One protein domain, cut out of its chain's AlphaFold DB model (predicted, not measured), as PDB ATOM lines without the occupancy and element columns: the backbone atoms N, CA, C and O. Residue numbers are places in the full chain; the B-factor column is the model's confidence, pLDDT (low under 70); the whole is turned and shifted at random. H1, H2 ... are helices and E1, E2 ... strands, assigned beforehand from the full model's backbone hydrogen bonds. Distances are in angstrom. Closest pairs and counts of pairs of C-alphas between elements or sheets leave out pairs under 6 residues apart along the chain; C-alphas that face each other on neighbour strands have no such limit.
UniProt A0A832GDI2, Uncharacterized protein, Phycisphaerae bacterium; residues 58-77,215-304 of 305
ATOM      1  N   LEU A  58      -6.867 -43.292  22.911       91.31
ATOM      2  CA  LEU A  58      -7.681 -42.382  23.705       91.31
ATOM      3  C   LEU A  58      -8.471 -43.204  24.713       91.31
ATOM      4  O   LEU A  58      -9.272 -44.061  24.342       91.31
ATOM      5  N   ARG A  59      -8.267 -42.939  25.999       88.81
ATOM      6  CA  ARG A  59      -9.102 -43.520  27.048       88.81
ATOM      7  C   ARG A  59      -9.788 -42.421  27.823       88.81
ATOM      8  O   ARG A  59      -9.137 -41.451  28.206       88.81
ATOM      9  N   THR A  60     -11.083 -42.578  28.073       89.75
ATOM     10  CA  THR A  60     -11.822 -41.623  28.901       89.75
ATOM     11  C   THR A  60     -12.525 -42.315  30.047       89.75
ATOM     12  O   THR A  60     -13.017 -43.435  29.906       89.75
ATOM     13  N   VAL A  61     -12.601 -41.623  31.176       87.75
ATOM     14  CA  VAL A  61     -13.385 -42.045  32.330       87.75
ATOM     15  C   VAL A  61     -14.295 -40.906  32.741       87.75
ATOM     16  O   VAL A  61     -13.819 -39.794  32.939       87.75
ATOM     17  N   ARG A  62     -15.587 -41.183  32.876       90.44
ATOM     18  CA  ARG A  62     -16.588 -40.240  33.371       90.44
ATOM     19  C   ARG A  62     -17.107 -40.690  34.728       90.44
ATOM     20  O   ARG A  62     -17.508 -41.839  34.890       90.44
ATOM     21  N   LEU A  63     -17.151 -39.774  35.681       89.94
ATOM     22  CA  LEU A  63     -17.807 -39.933  36.970       89.94
ATOM     23  C   LEU A  63     -18.929 -38.904  37.082       89.94
ATOM     24  O   LEU A  63     -18.676 -37.701  37.042       89.94
ATOM     25  N   ILE A  64     -20.158 -39.383  37.232       92.06
ATOM     26  CA  ILE A  64     -21.340 -38.561  37.476       92.06
ATOM     27  C   ILE A  64     -21.676 -38.666  38.960       92.06
ATOM     28  O   ILE A  64     -22.091 -39.725  39.434       92.06
ATOM     29  N   ASP A  65     -21.487 -37.572  39.691       91.56
ATOM     30  CA  ASP A  65     -21.933 -37.451  41.072       91.56
ATOM     31  C   ASP A  65     -23.383 -36.968  41.091       91.56
ATOM     32  O   ASP A  65     -23.709 -35.918  40.534       91.56
ATOM     33  N   GLN A  66     -24.245 -37.721  41.762       93.12
ATOM     34  CA  GLN A  66     -25.649 -37.397  41.971       93.12
ATOM     35  C   GLN A  66     -25.936 -37.319  43.474       93.12
ATOM     36  O   GLN A  66     -25.460 -38.148  44.250       93.12
ATOM     37  N   ALA A  67     -26.736 -36.342  43.888       91.31
ATOM     38  CA  ALA A  67     -27.264 -36.227  45.242       91.31
ATOM     39  C   ALA A  67     -28.685 -35.656  45.185       91.31
ATOM     40  O   ALA A  67     -28.977 -34.826  44.325       91.31
ATOM     41  N   ASP A  68     -29.570 -36.120  46.066       84.38
ATOM     42  CA  ASP A  68     -30.947 -35.613  46.201       84.38
ATOM     43  C   ASP A  68     -31.716 -35.543  44.866       84.38
ATOM     44  O   ASP A  68     -32.400 -34.570  44.553       84.38
ATOM     45  N   GLY A  69     -31.564 -36.582  44.035       87.56
ATOM     46  CA  GLY A  69     -32.241 -36.679  42.736       87.56
ATOM     47  C   GLY A  69     -31.752 -35.682  41.679       87.56
ATOM     48  O   GLY A  69     -32.451 -35.454  40.696       87.56
ATOM     49  N   ARG A  70     -30.568 -35.075  41.858       91.75
ATOM     50  CA  ARG A  70     -29.956 -34.133  40.905       91.75
ATOM     51  C   ARG A  70     -28.482 -34.451  40.682       91.75
ATOM     52  O   ARG A  70     -27.797 -34.937  41.581       91.75
ATOM     53  N   VAL A  71     -27.973 -34.155  39.489       92.69
ATOM     54  CA  VAL A  71     -26.535 -34.250  39.211       92.69
ATOM     55  C   VAL A  71     -25.815 -33.114  39.942       92.69
ATOM     56  O   VAL A  71     -26.039 -31.938  39.669       92.69
ATOM     57  N   ALA A  72     -24.956 -33.475  40.894       89.19
ATOM     58  CA  ALA A  72     -24.147 -32.546  41.680       89.19
ATOM     59  C   ALA A  72     -22.872 -32.123  40.932       89.19
ATOM     60  O   ALA A  72     -22.346 -31.033  41.146       89.19
ATOM     61  N   GLY A  73     -22.367 -32.975  40.038       88.38
ATOM     62  CA  GLY A  73     -21.269 -32.622  39.150       88.38
ATOM     63  C   GLY A  73     -20.780 -33.793  38.315       88.38
ATOM     64  O   GLY A  73     -20.970 -34.953  38.667       88.38
ATOM     65  N   VAL A  74     -20.103 -33.472  37.218       91.25
ATOM     66  CA  VAL A  74     -19.484 -34.457  36.332       91.25
ATOM     67  C   VAL A  74     -17.985 -34.229  36.326       91.25
ATOM     68  O   VAL A  74     -17.519 -33.096  36.191       91.25
ATOM     69  N   CYS A  75     -17.229 -35.308  36.479       89.56
ATOM     70  CA  CYS A  75     -15.790 -35.299  36.325       89.56
ATOM     71  C   CYS A  75     -15.379 -36.245  35.202       89.56
ATOM     72  O   CYS A  75     -15.765 -37.411  35.184       89.56
ATOM     73  N   ASP A  76     -14.586 -35.728  34.275       89.94
ATOM     74  CA  ASP A  76     -14.091 -36.440  33.114       89.94
ATOM     75  C   ASP A  76     -12.567 -36.532  33.196       89.94
ATOM     76  O   ASP A  76     -11.886 -35.551  33.452       89.94
ATOM     77  N   THR A  77     -11.997 -37.708  32.971       88.06
ATOM     78  CA  THR A  77     -10.551 -37.901  32.825       88.06
ATOM     79  C   THR A  77     -10.264 -38.375  31.413       88.06
ATOM     80  O   THR A  77     -10.909 -39.310  30.941       88.06
ATOM     81  N   THR A 215     -22.982 -57.381  52.863       86.00
ATOM     82  CA  THR A 215     -21.665 -58.009  53.013       86.00
ATOM     83  C   THR A 215     -20.768 -57.154  53.927       86.00
ATOM     84  O   THR A 215     -21.177 -56.073  54.362       86.00
ATOM     85  N   SER A 216     -19.558 -57.637  54.247       75.69
ATOM     86  CA  SER A 216     -18.592 -56.950  55.116       75.69
ATOM     87  C   SER A 216     -18.343 -55.488  54.718       75.69
ATOM     88  O   SER A 216     -18.508 -55.075  53.571       75.69
ATOM     89  N   MET A 217     -17.918 -54.692  55.702       65.06
ATOM     90  CA  MET A 217     -17.596 -53.269  55.535       65.06
ATOM     91  C   MET A 217     -16.464 -53.024  54.525       65.06
ATOM     92  O   MET A 217     -16.357 -51.923  53.973       65.06
ATOM     93  N   ASP A 218     -15.618 -54.032  54.305       66.44
ATOM     94  CA  ASP A 218     -14.499 -53.950  53.382       66.44
ATOM     95  C   ASP A 218     -15.039 -53.740  51.971       66.44
ATOM     96  O   ASP A 218     -15.679 -54.601  51.362       66.44
ATOM     97  N   TRP A 219     -14.821 -52.523  51.473       61.25
ATOM     98  CA  TRP A 219     -15.162 -52.156  50.110       61.25
ATOM     99  C   TRP A 219     -14.407 -53.101  49.165       61.25
ATOM    100  O   TRP A 219     -13.222 -53.339  49.413       61.25
ATOM    101  N   PRO A 220     -15.026 -53.611  48.085       57.91
ATOM    102  CA  PRO A 220     -14.378 -54.523  47.148       57.91
ATOM    103  C   PRO A 220     -13.384 -53.760  46.254       57.91
ATOM    104  O   PRO A 220     -13.504 -53.749  45.034       57.91
ATOM    105  N   ILE A 221     -12.411 -53.067  46.852       54.72
ATOM    106  CA  ILE A 221     -11.227 -52.585  46.150       54.72
ATOM    107  C   ILE A 221     -10.235 -53.737  46.188       54.72
ATOM    108  O   ILE A 221      -9.776 -54.096  47.275       54.72
ATOM    109  N   PRO A 222      -9.845 -54.305  45.040       45.91
ATOM    110  CA  PRO A 222      -8.684 -55.173  45.009       45.91
ATOM    111  C   PRO A 222      -7.484 -54.398  45.573       45.91
ATOM    112  O   PRO A 222      -7.287 -53.238  45.201       45.91
ATOM    113  N   GLU A 223      -6.630 -55.027  46.388       42.91
ATOM    114  CA  GLU A 223      -5.381 -54.454  46.944       42.91
ATOM    115  C   GLU A 223      -4.385 -53.905  45.886       42.91
ATOM    116  O   GLU A 223      -3.304 -53.413  46.207       42.91
ATOM    117  N   SER A 224      -4.767 -53.921  44.609       44.16
ATOM    118  CA  SER A 224      -4.082 -53.416  43.417       44.16
ATOM    119  C   SER A 224      -3.669 -51.937  43.416       44.16
ATOM    120  O   SER A 224      -3.113 -51.484  42.417       44.16
ATOM    121  N   ARG A 225      -3.785 -51.203  44.538       43.81
ATOM    122  CA  ARG A 225      -3.118 -49.896  44.732       43.81
ATOM    123  C   ARG A 225      -1.635 -49.913  44.325       43.81
ATOM    124  O   ARG A 225      -1.087 -48.858  44.037       43.81
ATOM    125  N   ARG A 226      -0.989 -51.086  44.311       39.72
ATOM    126  CA  ARG A 226       0.444 -51.233  44.022       39.72
ATOM    127  C   ARG A 226       0.829 -51.369  42.544       39.72
ATOM    128  O   ARG A 226       2.004 -51.197  42.272       39.72
ATOM    129  N   ASN A 227      -0.090 -51.637  41.608       37.81
ATOM    130  CA  ASN A 227       0.284 -51.994  40.225       37.81
ATOM    131  C   ASN A 227      -0.500 -51.219  39.147       37.81
ATOM    132  O   ASN A 227      -1.080 -51.816  38.240       37.81
ATOM    133  N   LEU A 228      -0.477 -49.883  39.196       40.88
ATOM    134  CA  LEU A 228      -0.852 -49.052  38.035       40.88
ATOM    135  C   LEU A 228       0.115 -49.225  36.843       40.88
ATOM    136  O   LEU A 228      -0.236 -48.887  35.716       40.88
ATOM    137  N   ASP A 229       1.295 -49.811  37.078       35.78
ATOM    138  CA  ASP A 229       2.317 -50.092  36.061       35.78
ATOM    139  C   ASP A 229       1.882 -51.136  35.019       35.78
ATOM    140  O   ASP A 229       2.479 -51.249  33.947       35.78
ATOM    141  N   ALA A 230       0.805 -51.876  35.284       35.19
ATOM    142  CA  ALA A 230       0.222 -52.792  34.322       35.19
ATOM    143  C   ALA A 230      -0.962 -52.127  33.602       35.19
ATOM    144  O   ALA A 230      -2.121 -52.447  33.852       35.19
ATOM    145  N   LEU A 231      -0.668 -51.262  32.623       42.19
ATOM    146  CA  LEU A 231      -1.629 -50.663  31.667       42.19
ATOM    147  C   LEU A 231      -2.516 -51.685  30.898       42.19
ATOM    148  O   LEU A 231      -3.387 -51.276  30.118       42.19
ATOM    149  N   ASN A 232      -2.293 -52.988  31.128       38.78
ATOM    150  CA  ASN A 232      -2.958 -54.148  30.534       38.78
ATOM    151  C   ASN A 232      -3.802 -54.995  31.506       38.78
ATOM    152  O   ASN A 232      -4.426 -55.953  31.051       38.78
ATOM    153  N   VAL A 233      -3.866 -54.693  32.808       39.88
ATOM    154  CA  VAL A 233      -4.854 -55.362  33.674       39.88
ATOM    155  C   VAL A 233      -6.223 -54.751  33.363       39.88
ATOM    156  O   VAL A 233      -6.332 -53.520  33.342       39.88
ATOM    157  N   PRO A 234      -7.281 -55.548  33.109       47.31
ATOM    158  CA  PRO A 234      -8.640 -55.032  33.137       47.31
ATOM    159  C   PRO A 234      -8.879 -54.556  34.569       47.31
ATOM    160  O   PRO A 234      -9.147 -55.358  35.459       47.31
ATOM    161  N   ALA A 235      -8.669 -53.265  34.819       56.56
ATOM    162  CA  ALA A 235      -8.987 -52.688  36.108       56.56
ATOM    163  C   ALA A 235     -10.468 -52.977  36.362       56.56
ATOM    164  O   ALA A 235     -11.297 -52.691  35.492       56.56
ATOM    165  N   ASP A 236     -10.782 -53.584  37.511       67.12
ATOM    166  CA  ASP A 236     -12.169 -53.739  37.942       67.12
ATOM    167  C   ASP A 236     -12.844 -52.364  37.769       67.12
ATOM    168  O   ASP A 236     -12.308 -51.368  38.274       67.12
ATOM    169  N   PRO A 237     -13.964 -52.260  37.031       66.88
ATOM    170  CA  PRO A 237     -14.670 -50.996  36.849       66.88
ATOM    171  C   PRO A 237     -14.905 -50.249  38.178       66.88
ATOM    172  O   PRO A 237     -14.825 -49.023  38.233       66.88
ATOM    173  N   MET A 238     -15.076 -50.978  39.283       67.38
ATOM    174  CA  MET A 238     -15.206 -50.402  40.622       67.38
ATOM    175  C   MET A 238     -13.907 -49.809  41.178       67.38
ATOM    176  O   MET A 238     -13.946 -48.796  41.878       67.38
ATOM    177  N   PHE A 239     -12.746 -50.387  40.858       67.94
ATOM    178  CA  PHE A 239     -11.452 -49.780  41.178       67.94
ATOM    179  C   PHE A 239     -11.277 -48.459  40.423       67.94
ATOM    180  O   PHE A 239     -10.890 -47.456  41.020       67.94
ATOM    181  N   MET A 240     -11.629 -48.438  39.132       68.19
ATOM    182  CA  MET A 240     -11.558 -47.232  38.300       68.19
ATOM    183  C   MET A 240     -12.437 -46.106  38.846       68.19
ATOM    184  O   MET A 240     -12.011 -44.954  38.858       68.19
ATOM    185  N   LEU A 241     -13.627 -46.431  39.350       69.88
ATOM    186  CA  LEU A 241     -14.524 -45.480  40.002       69.88
ATOM    187  C   LEU A 241     -13.886 -44.807  41.227       69.88
ATOM    188  O   LEU A 241     -13.919 -43.581  41.348       69.88
ATOM    189  N   VAL A 242     -13.263 -45.593  42.111       65.00
ATOM    190  CA  VAL A 242     -12.568 -45.059  43.296       65.00
ATOM    191  C   VAL A 242     -11.344 -44.241  42.886       65.00
ATOM    192  O   VAL A 242     -11.203 -43.098  43.313       65.00
ATOM    193  N   ALA A 243     -10.499 -44.792  42.012       64.44
ATOM    194  CA  ALA A 243      -9.284 -44.134  41.543       64.44
ATOM    195  C   ALA A 243      -9.586 -42.797  40.850       64.44
ATOM    196  O   ALA A 243      -8.910 -41.806  41.107       64.44
ATOM    197  N   THR A 244     -10.637 -42.745  40.026       65.00
ATOM    198  CA  THR A 244     -11.053 -41.514  39.339       65.00
ATOM    199  C   THR A 244     -11.593 -40.490  40.332       65.00
ATOM    200  O   THR A 244     -11.213 -39.326  40.268       65.00
ATOM    201  N   GLY A 245     -12.438 -40.894  41.285       61.91
ATOM    202  CA  GLY A 245     -12.958 -39.976  42.303       61.91
ATOM    203  C   GLY A 245     -11.865 -39.381  43.201       61.91
ATOM    204  O   GLY A 245     -11.930 -38.200  43.550       61.91
ATOM    205  N   ASP A 246     -10.848 -40.178  43.539       62.03
ATOM    206  CA  ASP A 246      -9.729 -39.761  44.390       62.03
ATOM    207  C   ASP A 246      -8.726 -38.878  43.637       62.03
ATOM    208  O   ASP A 246      -8.330 -37.838  44.160       62.03
ATOM    209  N   ALA A 247      -8.363 -39.248  42.403       59.69
ATOM    210  CA  ALA A 247      -7.383 -38.514  41.601       59.69
ATOM    211  C   ALA A 247      -7.866 -37.115  41.193       59.69
ATOM    212  O   ALA A 247      -7.058 -36.214  40.993       59.69
ATOM    213  N   THR A 248      -9.176 -36.932  41.047       55.59
ATOM    214  CA  THR A 248      -9.720 -35.734  40.404       55.59
ATOM    215  C   THR A 248     -10.131 -34.645  41.385       55.59
ATOM    216  O   THR A 248      -9.983 -33.467  41.071       55.59
ATOM    217  N   THR A 249     -10.700 -34.999  42.547       57.12
ATOM    218  CA  THR A 249     -11.514 -34.028  43.308       57.12
ATOM    219  C   THR A 249     -11.595 -34.219  44.820       57.12
ATOM    220  O   THR A 249     -12.365 -33.495  45.443       57.12
ATOM    221  N   THR A 250     -10.909 -35.209  45.409       63.94
ATOM    222  CA  THR A 250     -11.080 -35.610  46.830       63.94
ATOM    223  C   THR A 250     -12.540 -35.854  47.261       63.94
ATOM    224  O   THR A 250     -12.845 -35.948  48.454       63.94
ATOM    225  N   ARG A 251     -13.467 -36.041  46.308       69.75
ATOM    226  CA  ARG A 251     -14.900 -36.221  46.593       69.75
ATOM    227  C   ARG A 251     -15.224 -37.587  47.180       69.75
ATOM    228  O   ARG A 251     -16.188 -37.698  47.931       69.75
ATOM    229  N   SER A 252     -14.447 -38.634  46.894       72.75
ATOM    230  CA  SER A 252     -14.713 -39.959  47.480       72.75
ATOM    231  C   SER A 252     -14.540 -39.990  49.003       72.75
ATOM    232  O   SER A 252     -15.409 -40.561  49.660       72.75
ATOM    233  N   PRO A 253     -13.505 -39.355  49.595       72.88
ATOM    234  CA  PRO A 253     -13.442 -39.123  51.036       72.88
ATOM    235  C   PRO A 253     -14.685 -38.432  51.608       72.88
ATOM    236  O   PRO A 253     -15.226 -38.915  52.598       72.88
ATOM    237  N   ALA A 254     -15.177 -37.366  50.967       79.50
ATOM    238  CA  ALA A 254     -16.363 -36.639  51.427       79.50
ATOM    239  C   ALA A 254     -17.639 -37.496  51.362       79.50
ATOM    240  O   ALA A 254     -18.408 -37.542  52.317       79.50
ATOM    241  N   VAL A 255     -17.842 -38.243  50.271       83.00
ATOM    242  CA  VAL A 255     -18.962 -39.192  50.143       83.00
ATOM    243  C   VAL A 255     -18.882 -40.275  51.214       83.00
ATOM    244  O   VAL A 255     -19.884 -40.614  51.835       83.00
ATOM    245  N   ARG A 256     -17.683 -40.807  51.460       80.81
ATOM    246  CA  ARG A 256     -17.457 -41.812  52.497       80.81
ATOM    247  C   ARG A 256     -17.803 -41.267  53.884       80.81
ATOM    248  O   ARG A 256     -18.474 -41.959  54.643       80.81
ATOM    249  N   GLU A 257     -17.404 -40.035  54.182       84.94
ATOM    250  CA  GLU A 257     -17.746 -39.352  55.433       84.94
ATOM    251  C   GLU A 257     -19.259 -39.147  55.582       84.94
ATOM    252  O   GLU A 257     -19.821 -39.406  56.643       84.94
ATOM    253  N   LEU A 258     -19.954 -38.757  54.509       87.00
ATOM    254  CA  LEU A 258     -21.413 -38.614  54.515       87.00
ATOM    255  C   LEU A 258     -22.130 -39.939  54.785       87.00
ATOM    256  O   LEU A 258     -23.084 -39.963  55.557       87.00
ATOM    257  N   ILE A 259     -21.658 -41.039  54.191       87.31
ATOM    258  CA  ILE A 259     -22.211 -42.373  54.454       87.31
ATOM    259  C   ILE A 259     -21.972 -42.760  55.917       87.31
ATOM    260  O   ILE A 259     -22.894 -43.224  56.573       87.31
ATOM    261  N   TYR A 260     -20.761 -42.569  56.451       85.12
ATOM    262  CA  TYR A 260     -20.449 -42.962  57.830       85.12
ATOM    263  C   TYR A 260     -21.153 -42.104  58.884       85.12
ATOM    264  O   TYR A 260     -21.584 -42.636  59.906       85.12
ATOM    265  N   SER A 261     -21.302 -40.804  58.633       86.62
ATOM    266  CA  SER A 261     -21.911 -39.861  59.577       86.62
ATOM    267  C   SER A 261     -23.442 -39.919  59.620       86.62
ATOM    268  O   SER A 261     -24.034 -39.431  60.582       86.62
ATOM    269  N   ARG A 262     -24.105 -40.515  58.617       87.88
ATOM    270  CA  ARG A 262     -25.574 -40.528  58.503       87.88
ATOM    271  C   ARG A 262     -26.127 -41.948  58.397       87.88
ATOM    272  O   ARG A 262     -25.918 -42.643  57.407       87.88
ATOM    273  N   ALA A 263     -26.911 -42.360  59.394       84.69
ATOM    274  CA  ALA A 263     -27.496 -43.704  59.452       84.69
ATOM    275  C   ALA A 263     -28.515 -43.995  58.330       84.69
ATOM    276  O   ALA A 263     -28.665 -45.149  57.930       84.69
ATOM    277  N   ASN A 264     -29.163 -42.958  57.802       90.50
ATOM    278  CA  ASN A 264     -30.215 -43.024  56.787       90.50
ATOM    279  C   ASN A 264     -29.717 -42.658  55.374       90.50
ATOM    280  O   ASN A 264     -30.499 -42.234  54.526       90.50
ATOM    281  N   THR A 265     -28.410 -42.747  55.124       92.38
ATOM    282  CA  THR A 265     -27.810 -42.424  53.824       92.38
ATOM    283  C   THR A 265     -27.225 -43.675  53.186       92.38
ATOM    284  O   THR A 265     -26.471 -44.421  53.814       92.38
ATOM    285  N   ALA A 266     -27.550 -43.878  51.913       92.69
ATOM    286  CA  ALA A 266     -26.949 -44.902  51.077       92.69
ATOM    287  C   ALA A 266     -26.252 -44.261  49.872       92.69
ATOM    288  O   ALA A 266     -26.590 -43.157  49.439       92.69
ATOM    289  N   CYS A 267     -25.270 -44.963  49.319       92.69
ATOM    290  CA  CYS A 267     -24.597 -44.570  48.093       92.69
ATOM    291  C   CYS A 267     -24.674 -45.701  47.076       92.69
ATOM    292  O   CYS A 267     -24.230 -46.820  47.346       92.69
ATOM    293  N   ILE A 268     -25.243 -45.398  45.918       93.69
ATOM    294  CA  ILE A 268     -25.349 -46.305  44.785       93.69
ATOM    295  C   ILE A 268     -24.172 -46.038  43.852       93.69
ATOM    296  O   ILE A 268     -23.917 -44.897  43.470       93.69
ATOM    297  N   TYR A 269     -23.479 -47.098  43.461       92.12
ATOM    298  CA  TYR A 269     -22.404 -47.071  42.484       92.12
ATOM    299  C   TYR A 269     -22.827 -47.910  41.283       92.12
ATOM    300  O   TYR A 269     -23.050 -49.113  41.424       92.12
ATOM    301  N   ALA A 270     -22.945 -47.278  40.118       92.56
ATOM    302  CA  ALA A 270     -23.362 -47.935  38.884       92.56
ATOM    303  C   ALA A 270     -22.285 -47.819  37.801       92.56
ATOM    304  O   ALA A 270     -21.677 -46.758  37.633       92.56
ATOM    305  N   VAL A 271     -22.069 -48.906  37.061       92.12
ATOM    306  CA  VAL A 271     -21.181 -48.967  35.891       92.12
ATOM    307  C   VAL A 271     -22.041 -48.936  34.637       92.12
ATOM    308  O   VAL A 271     -22.901 -49.800  34.476       92.12
ATOM    309  N   LEU A 272     -21.823 -47.944  33.771       92.56
ATOM    310  CA  LEU A 272     -22.567 -47.799  32.521       92.56
ATOM    311  C   LEU A 272     -21.841 -48.519  31.384       92.56
ATOM    312  O   LEU A 272     -20.628 -48.353  31.217       92.56
ATOM    313  N   ASP A 273     -22.586 -49.266  30.575       89.62
ATOM    314  CA  ASP A 273     -22.034 -49.934  29.400       89.62
ATOM    315  C   ASP A 273     -21.961 -49.005  28.191       89.62
ATOM    316  O   ASP A 273     -22.798 -48.118  27.999       89.62
ATOM    317  N   ALA A 274     -20.939 -49.251  27.365       83.00
ATOM    318  CA  ALA A 274     -20.689 -48.570  26.094       83.00
ATOM    319  C   ALA A 274     -20.939 -47.045  26.137       83.00
ATOM    320  O   ALA A 274     -21.681 -46.512  25.305       83.00
ATOM    321  N   PRO A 275     -20.352 -46.315  27.105       86.44
ATOM    322  CA  PRO A 275     -20.618 -44.896  27.236       86.44
ATOM    323  C   PRO A 275     -20.034 -44.125  26.057       86.44
ATOM    324  O   PRO A 275     -18.958 -44.454  25.545       86.44
ATOM    325  N   GLN A 276     -20.709 -43.045  25.669       86.69
ATOM    326  CA  GLN A 276     -20.115 -42.105  24.728       86.69
ATOM    327  C   GLN A 276     -18.842 -41.479  25.324       86.69
ATOM    328  O   GLN A 276     -18.798 -41.213  26.532       86.69
ATOM    329  N   PRO A 277     -17.818 -41.205  24.495       87.00
ATOM    330  CA  PRO A 277     -16.619 -40.508  24.939       87.00
ATOM    331  C   PRO A 277     -16.972 -39.167  25.573       87.00
ATOM    332  O   PRO A 277     -17.719 -38.371  24.998       87.00
ATOM    333  N   SER A 278     -16.382 -38.882  26.732       85.69
ATOM    334  CA  SER A 278     -16.524 -37.570  27.364       85.69
ATOM    335  C   SER A 278     -15.747 -36.471  26.645       85.69
ATOM    336  O   SER A 278     -16.125 -35.304  26.714       85.69
ATOM    337  N   VAL A 279     -14.688 -36.854  25.933       90.62
ATOM    338  CA  VAL A 279     -13.851 -35.998  25.091       90.62
ATOM    339  C   VAL A 279     -13.533 -36.758  23.820       90.62
ATOM    340  O   VAL A 279     -13.274 -37.960  23.875       90.62
ATOM    341  N   LYS A 280     -13.508 -36.061  22.687       92.56
ATOM    342  CA  LYS A 280     -13.099 -36.641  21.402       92.56
ATOM    343  C   LYS A 280     -11.774 -36.051  20.948       92.56
ATOM    344  O   LYS A 280     -11.491 -34.881  21.199       92.56
ATOM    345  N   LEU A 281     -10.982 -36.839  20.235       91.50
ATOM    346  CA  LEU A 281      -9.866 -36.296  19.471       91.50
ATOM    347  C   LEU A 281     -10.402 -35.691  18.173       91.50
ATOM    348  O   LEU A 281     -11.196 -36.310  17.470       91.50
ATOM    349  N   GLY A 282      -9.923 -34.504  17.805       86.56
ATOM    350  CA  GLY A 282     -10.209 -33.885  16.504       86.56
ATOM    351  C   GLY A 282      -9.501 -34.576  15.328       86.56
ATOM    352  O   GLY A 282      -9.252 -33.946  14.304       86.56
ATOM    353  N   ARG A 283      -9.122 -35.852  15.479       81.94
ATOM    354  CA  ARG A 283      -8.415 -36.666  14.489       81.94
ATOM    355  C   ARG A 283      -8.880 -38.118  14.575       81.94
ATOM    356  O   ARG A 283      -9.053 -38.646  15.666       81.94
ATOM    357  N   ALA A 284      -9.009 -38.767  13.421       83.62
ATOM    358  CA  ALA A 284      -9.315 -40.191  13.319       83.62
ATOM    359  C   ALA A 284      -8.094 -41.095  13.598       83.62
ATOM    360  O   ALA A 284      -6.944 -40.654  13.526       83.62
ATOM    361  N   GLY A 285      -8.358 -42.383  13.845       84.75
ATOM    362  CA  GLY A 285      -7.332 -43.428  13.960       84.75
ATOM    363  C   GLY A 285      -6.816 -43.681  15.377       84.75
ATOM    364  O   GLY A 285      -5.794 -44.342  15.536       84.75
ATOM    365  N   ALA A 286      -7.495 -43.149  16.398       89.12
ATOM    366  CA  ALA A 286      -7.254 -43.552  17.774       89.12
ATOM    367  C   ALA A 286      -7.992 -44.863  18.077       89.12
ATOM    368  O   ALA A 286      -9.149 -45.029  17.697       89.12
ATOM    369  N   VAL A 287      -7.343 -45.771  18.798       90.12
ATOM    370  CA  VAL A 287      -8.017 -46.885  19.459       90.12
ATOM    371  C   VAL A 287      -8.594 -46.381  20.767       90.12
ATOM    372  O   VAL A 287      -7.870 -45.973  21.683       90.12
ATOM    373  N   GLU A 288      -9.920 -46.390  20.826       89.75
ATOM    374  CA  GLU A 288     -10.677 -45.735  21.877       89.75
ATOM    375  C   GLU A 288     -11.227 -46.730  22.904       89.75
ATOM    376  O   GLU A 288     -11.668 -47.831  22.568       89.75
ATOM    377  N   ARG A 289     -11.199 -46.347  24.185       88.31
ATOM    378  CA  ARG A 289     -11.842 -47.109  25.263       88.31
ATOM    379  C   ARG A 289     -12.414 -46.173  26.319       88.31
ATOM    380  O   ARG A 289     -11.678 -45.396  26.926       88.31
ATOM    381  N   HIS A 290     -13.709 -46.289  26.585       89.62
ATOM    382  CA  HIS A 290     -14.427 -45.353  27.446       89.62
ATOM    383  C   HIS A 290     -15.107 -46.064  28.605       89.62
ATOM    384  O   HIS A 290     -15.619 -47.173  28.458       89.62
ATOM    385  N   PHE A 291     -15.114 -45.396  29.751       88.06
ATOM    386  CA  PHE A 291     -15.771 -45.846  30.967       88.06
ATOM    387  C   PHE A 291     -16.626 -44.715  31.522       88.06
ATOM    388  O   PHE A 291     -16.230 -43.550  31.463       88.06
ATOM    389  N   ALA A 292     -17.779 -45.056  32.082       90.69
ATOM    390  CA  ALA A 292     -18.629 -44.103  32.764       90.69
ATOM    391  C   ALA A 292     -19.264 -44.751  33.984       90.69
ATOM    392  O   ALA A 292     -19.656 -45.920  33.971       90.69
ATOM    393  N   PHE A 293     -19.355 -43.957  35.037       91.25
ATOM    394  CA  PHE A 293     -19.818 -44.383  36.336       91.25
ATOM    395  C   PHE A 293     -20.773 -43.358  36.912       91.25
ATOM    396  O   PHE A 293     -20.593 -42.152  36.730       91.25
ATOM    397  N   VAL A 294     -21.736 -43.846  37.680       92.56
ATOM    398  CA  VAL A 294     -22.598 -43.010  38.506       92.56
ATOM    399  C   VAL A 294     -22.307 -43.306  39.965       92.56
ATOM    400  O   VAL A 294     -22.227 -44.468  40.368       92.56
ATOM    401  N   ARG A 295     -22.184 -42.247  40.758       92.19
ATOM    402  CA  ARG A 295     -22.166 -42.297  42.214       92.19
ATOM    403  C   ARG A 295     -23.326 -41.456  42.733       92.19
ATOM    404  O   ARG A 295     -23.261 -40.232  42.693       92.19
ATOM    405  N   ALA A 296     -24.384 -42.115  43.189       94.00
ATOM    406  CA  ALA A 296     -25.606 -41.464  43.638       94.00
ATOM    407  C   ALA A 296     -25.776 -41.596  45.153       94.00
ATOM    408  O   ALA A 296     -26.011 -42.689  45.667       94.00
ATOM    409  N   LEU A 297     -25.679 -40.474  45.863       93.94
ATOM    410  CA  LEU A 297     -26.087 -40.371  47.258       93.94
ATOM    411  C   LEU A 297     -27.607 -40.249  47.331       93.94
ATOM    412  O   LEU A 297     -28.200 -39.364  46.710       93.94
ATOM    413  N   VAL A 298     -28.223 -41.144  48.095       94.69
ATOM    414  CA  VAL A 298     -29.675 -41.224  48.243       94.69
ATOM    415  C   VAL A 298     -30.050 -41.339  49.717       94.69
ATOM    416  O   VAL A 298     -29.406 -42.054  50.494       94.69
ATOM    417  N   GLY A 299     -31.104 -40.624  50.105       93.75
ATOM    418  CA  GLY A 299     -31.759 -40.843  51.387       93.75
ATOM    419  C   GLY A 299     -32.463 -42.198  51.383       93.75
ATOM    420  O   GLY A 299     -33.084 -42.576  50.391       93.75
ATOM    421  N   ALA A 300     -32.363 -42.929  52.485       91.94
ATOM    422  CA  ALA A 300     -33.039 -44.200  52.668       91.94
ATOM    423  C   ALA A 300     -33.917 -44.150  53.919       91.94
ATOM    424  O   ALA A 300     -33.556 -43.550  54.932       91.94
ATOM    425  N   ARG A 301     -35.076 -44.805  53.856       93.62
ATOM    426  CA  ARG A 301     -35.911 -45.022  55.040       93.62
ATOM    427  C   ARG A 301     -35.215 -46.008  55.963       93.62
ATOM    428  O   ARG A 301     -34.628 -46.980  55.499       93.62
ATOM    429  N   GLU A 302     -35.284 -45.767  57.260       89.50
ATOM    430  CA  GLU A 302     -34.674 -46.644  58.252       89.50
ATOM    431  C   GLU A 302     -35.764 -47.375  59.028       89.50
ATOM    432  O   GLU A 302     -36.699 -46.755  59.536       89.50
ATOM    433  N   ILE A 303     -35.642 -48.699  59.098       86.38
ATOM    434  CA  ILE A 303     -36.465 -49.545  59.954       86.38
ATOM    435  C   ILE A 303     -35.546 -50.123  61.023       86.38
ATOM    436  O   ILE A 303     -34.646 -50.920  60.729       86.38
ATOM    437  N   MET A 304     -35.780 -49.696  62.261       77.44
ATOM    438  CA  MET A 304     -35.231 -50.339  63.447       77.44
ATOM    439  C   MET A 304     -36.232 -51.408  63.913       77.44
ATOM    440  O   MET A 304     -37.430 -51.117  63.928       77.44
TER     441      MET A 304
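This is residues 58 to 77 and 215 to 304 of the 305 residues of an uncharacterized protein of Phycisphaerae bacterium (UniProt A0A832GDI2). A long, twisted four-stranded sheet bears two helices over one face, making two layers: H1 crosses the strands, H2 runs along them. Residues 226 to 232 stick out. The 110 printed residues hold E1, E2, H1, H2, E3, E4; the mixed sheet runs E2 E1 E4 E3. The class is mixed; the whole is only just compact, close to loose (radius of gyration of the C-alphas 15.7 A), spanning 57 by 32 by 23 A.

E1, residues 58 to 67, begins at (-7.681, -42.382, 23.705). E2 is 70 to 77, H1 237 to 249, H2 251 to 261, E3 265 to 272. E4, 286 to 303, spans 51.7 A to (-36.465, -49.545, 59.954).

E1 and E4 are parallel; N 62 and O 291 are 2.8 A apart. Hairpins E1-E2 (N 63 and O 75, 2.8 A) and E3-E4 (N 268 and O 296, 2.8 A) are antiparallel. H1's height over the sheet is 8.4 A, H2's 9.4 A. H1 and H2 touch only at the corner, closest at C-alphas 245 and 252, 5.5 A. O i to N i+4 pairs are within hydrogen-bond range throughout H2, and 8 of 9 in H1.

Residues 78 to 214 are cut out, leaving 30.6 A between C-alphas 77 and 215. E3 to E4 is a long link. Residues 217 to 251 have pLDDT under 70.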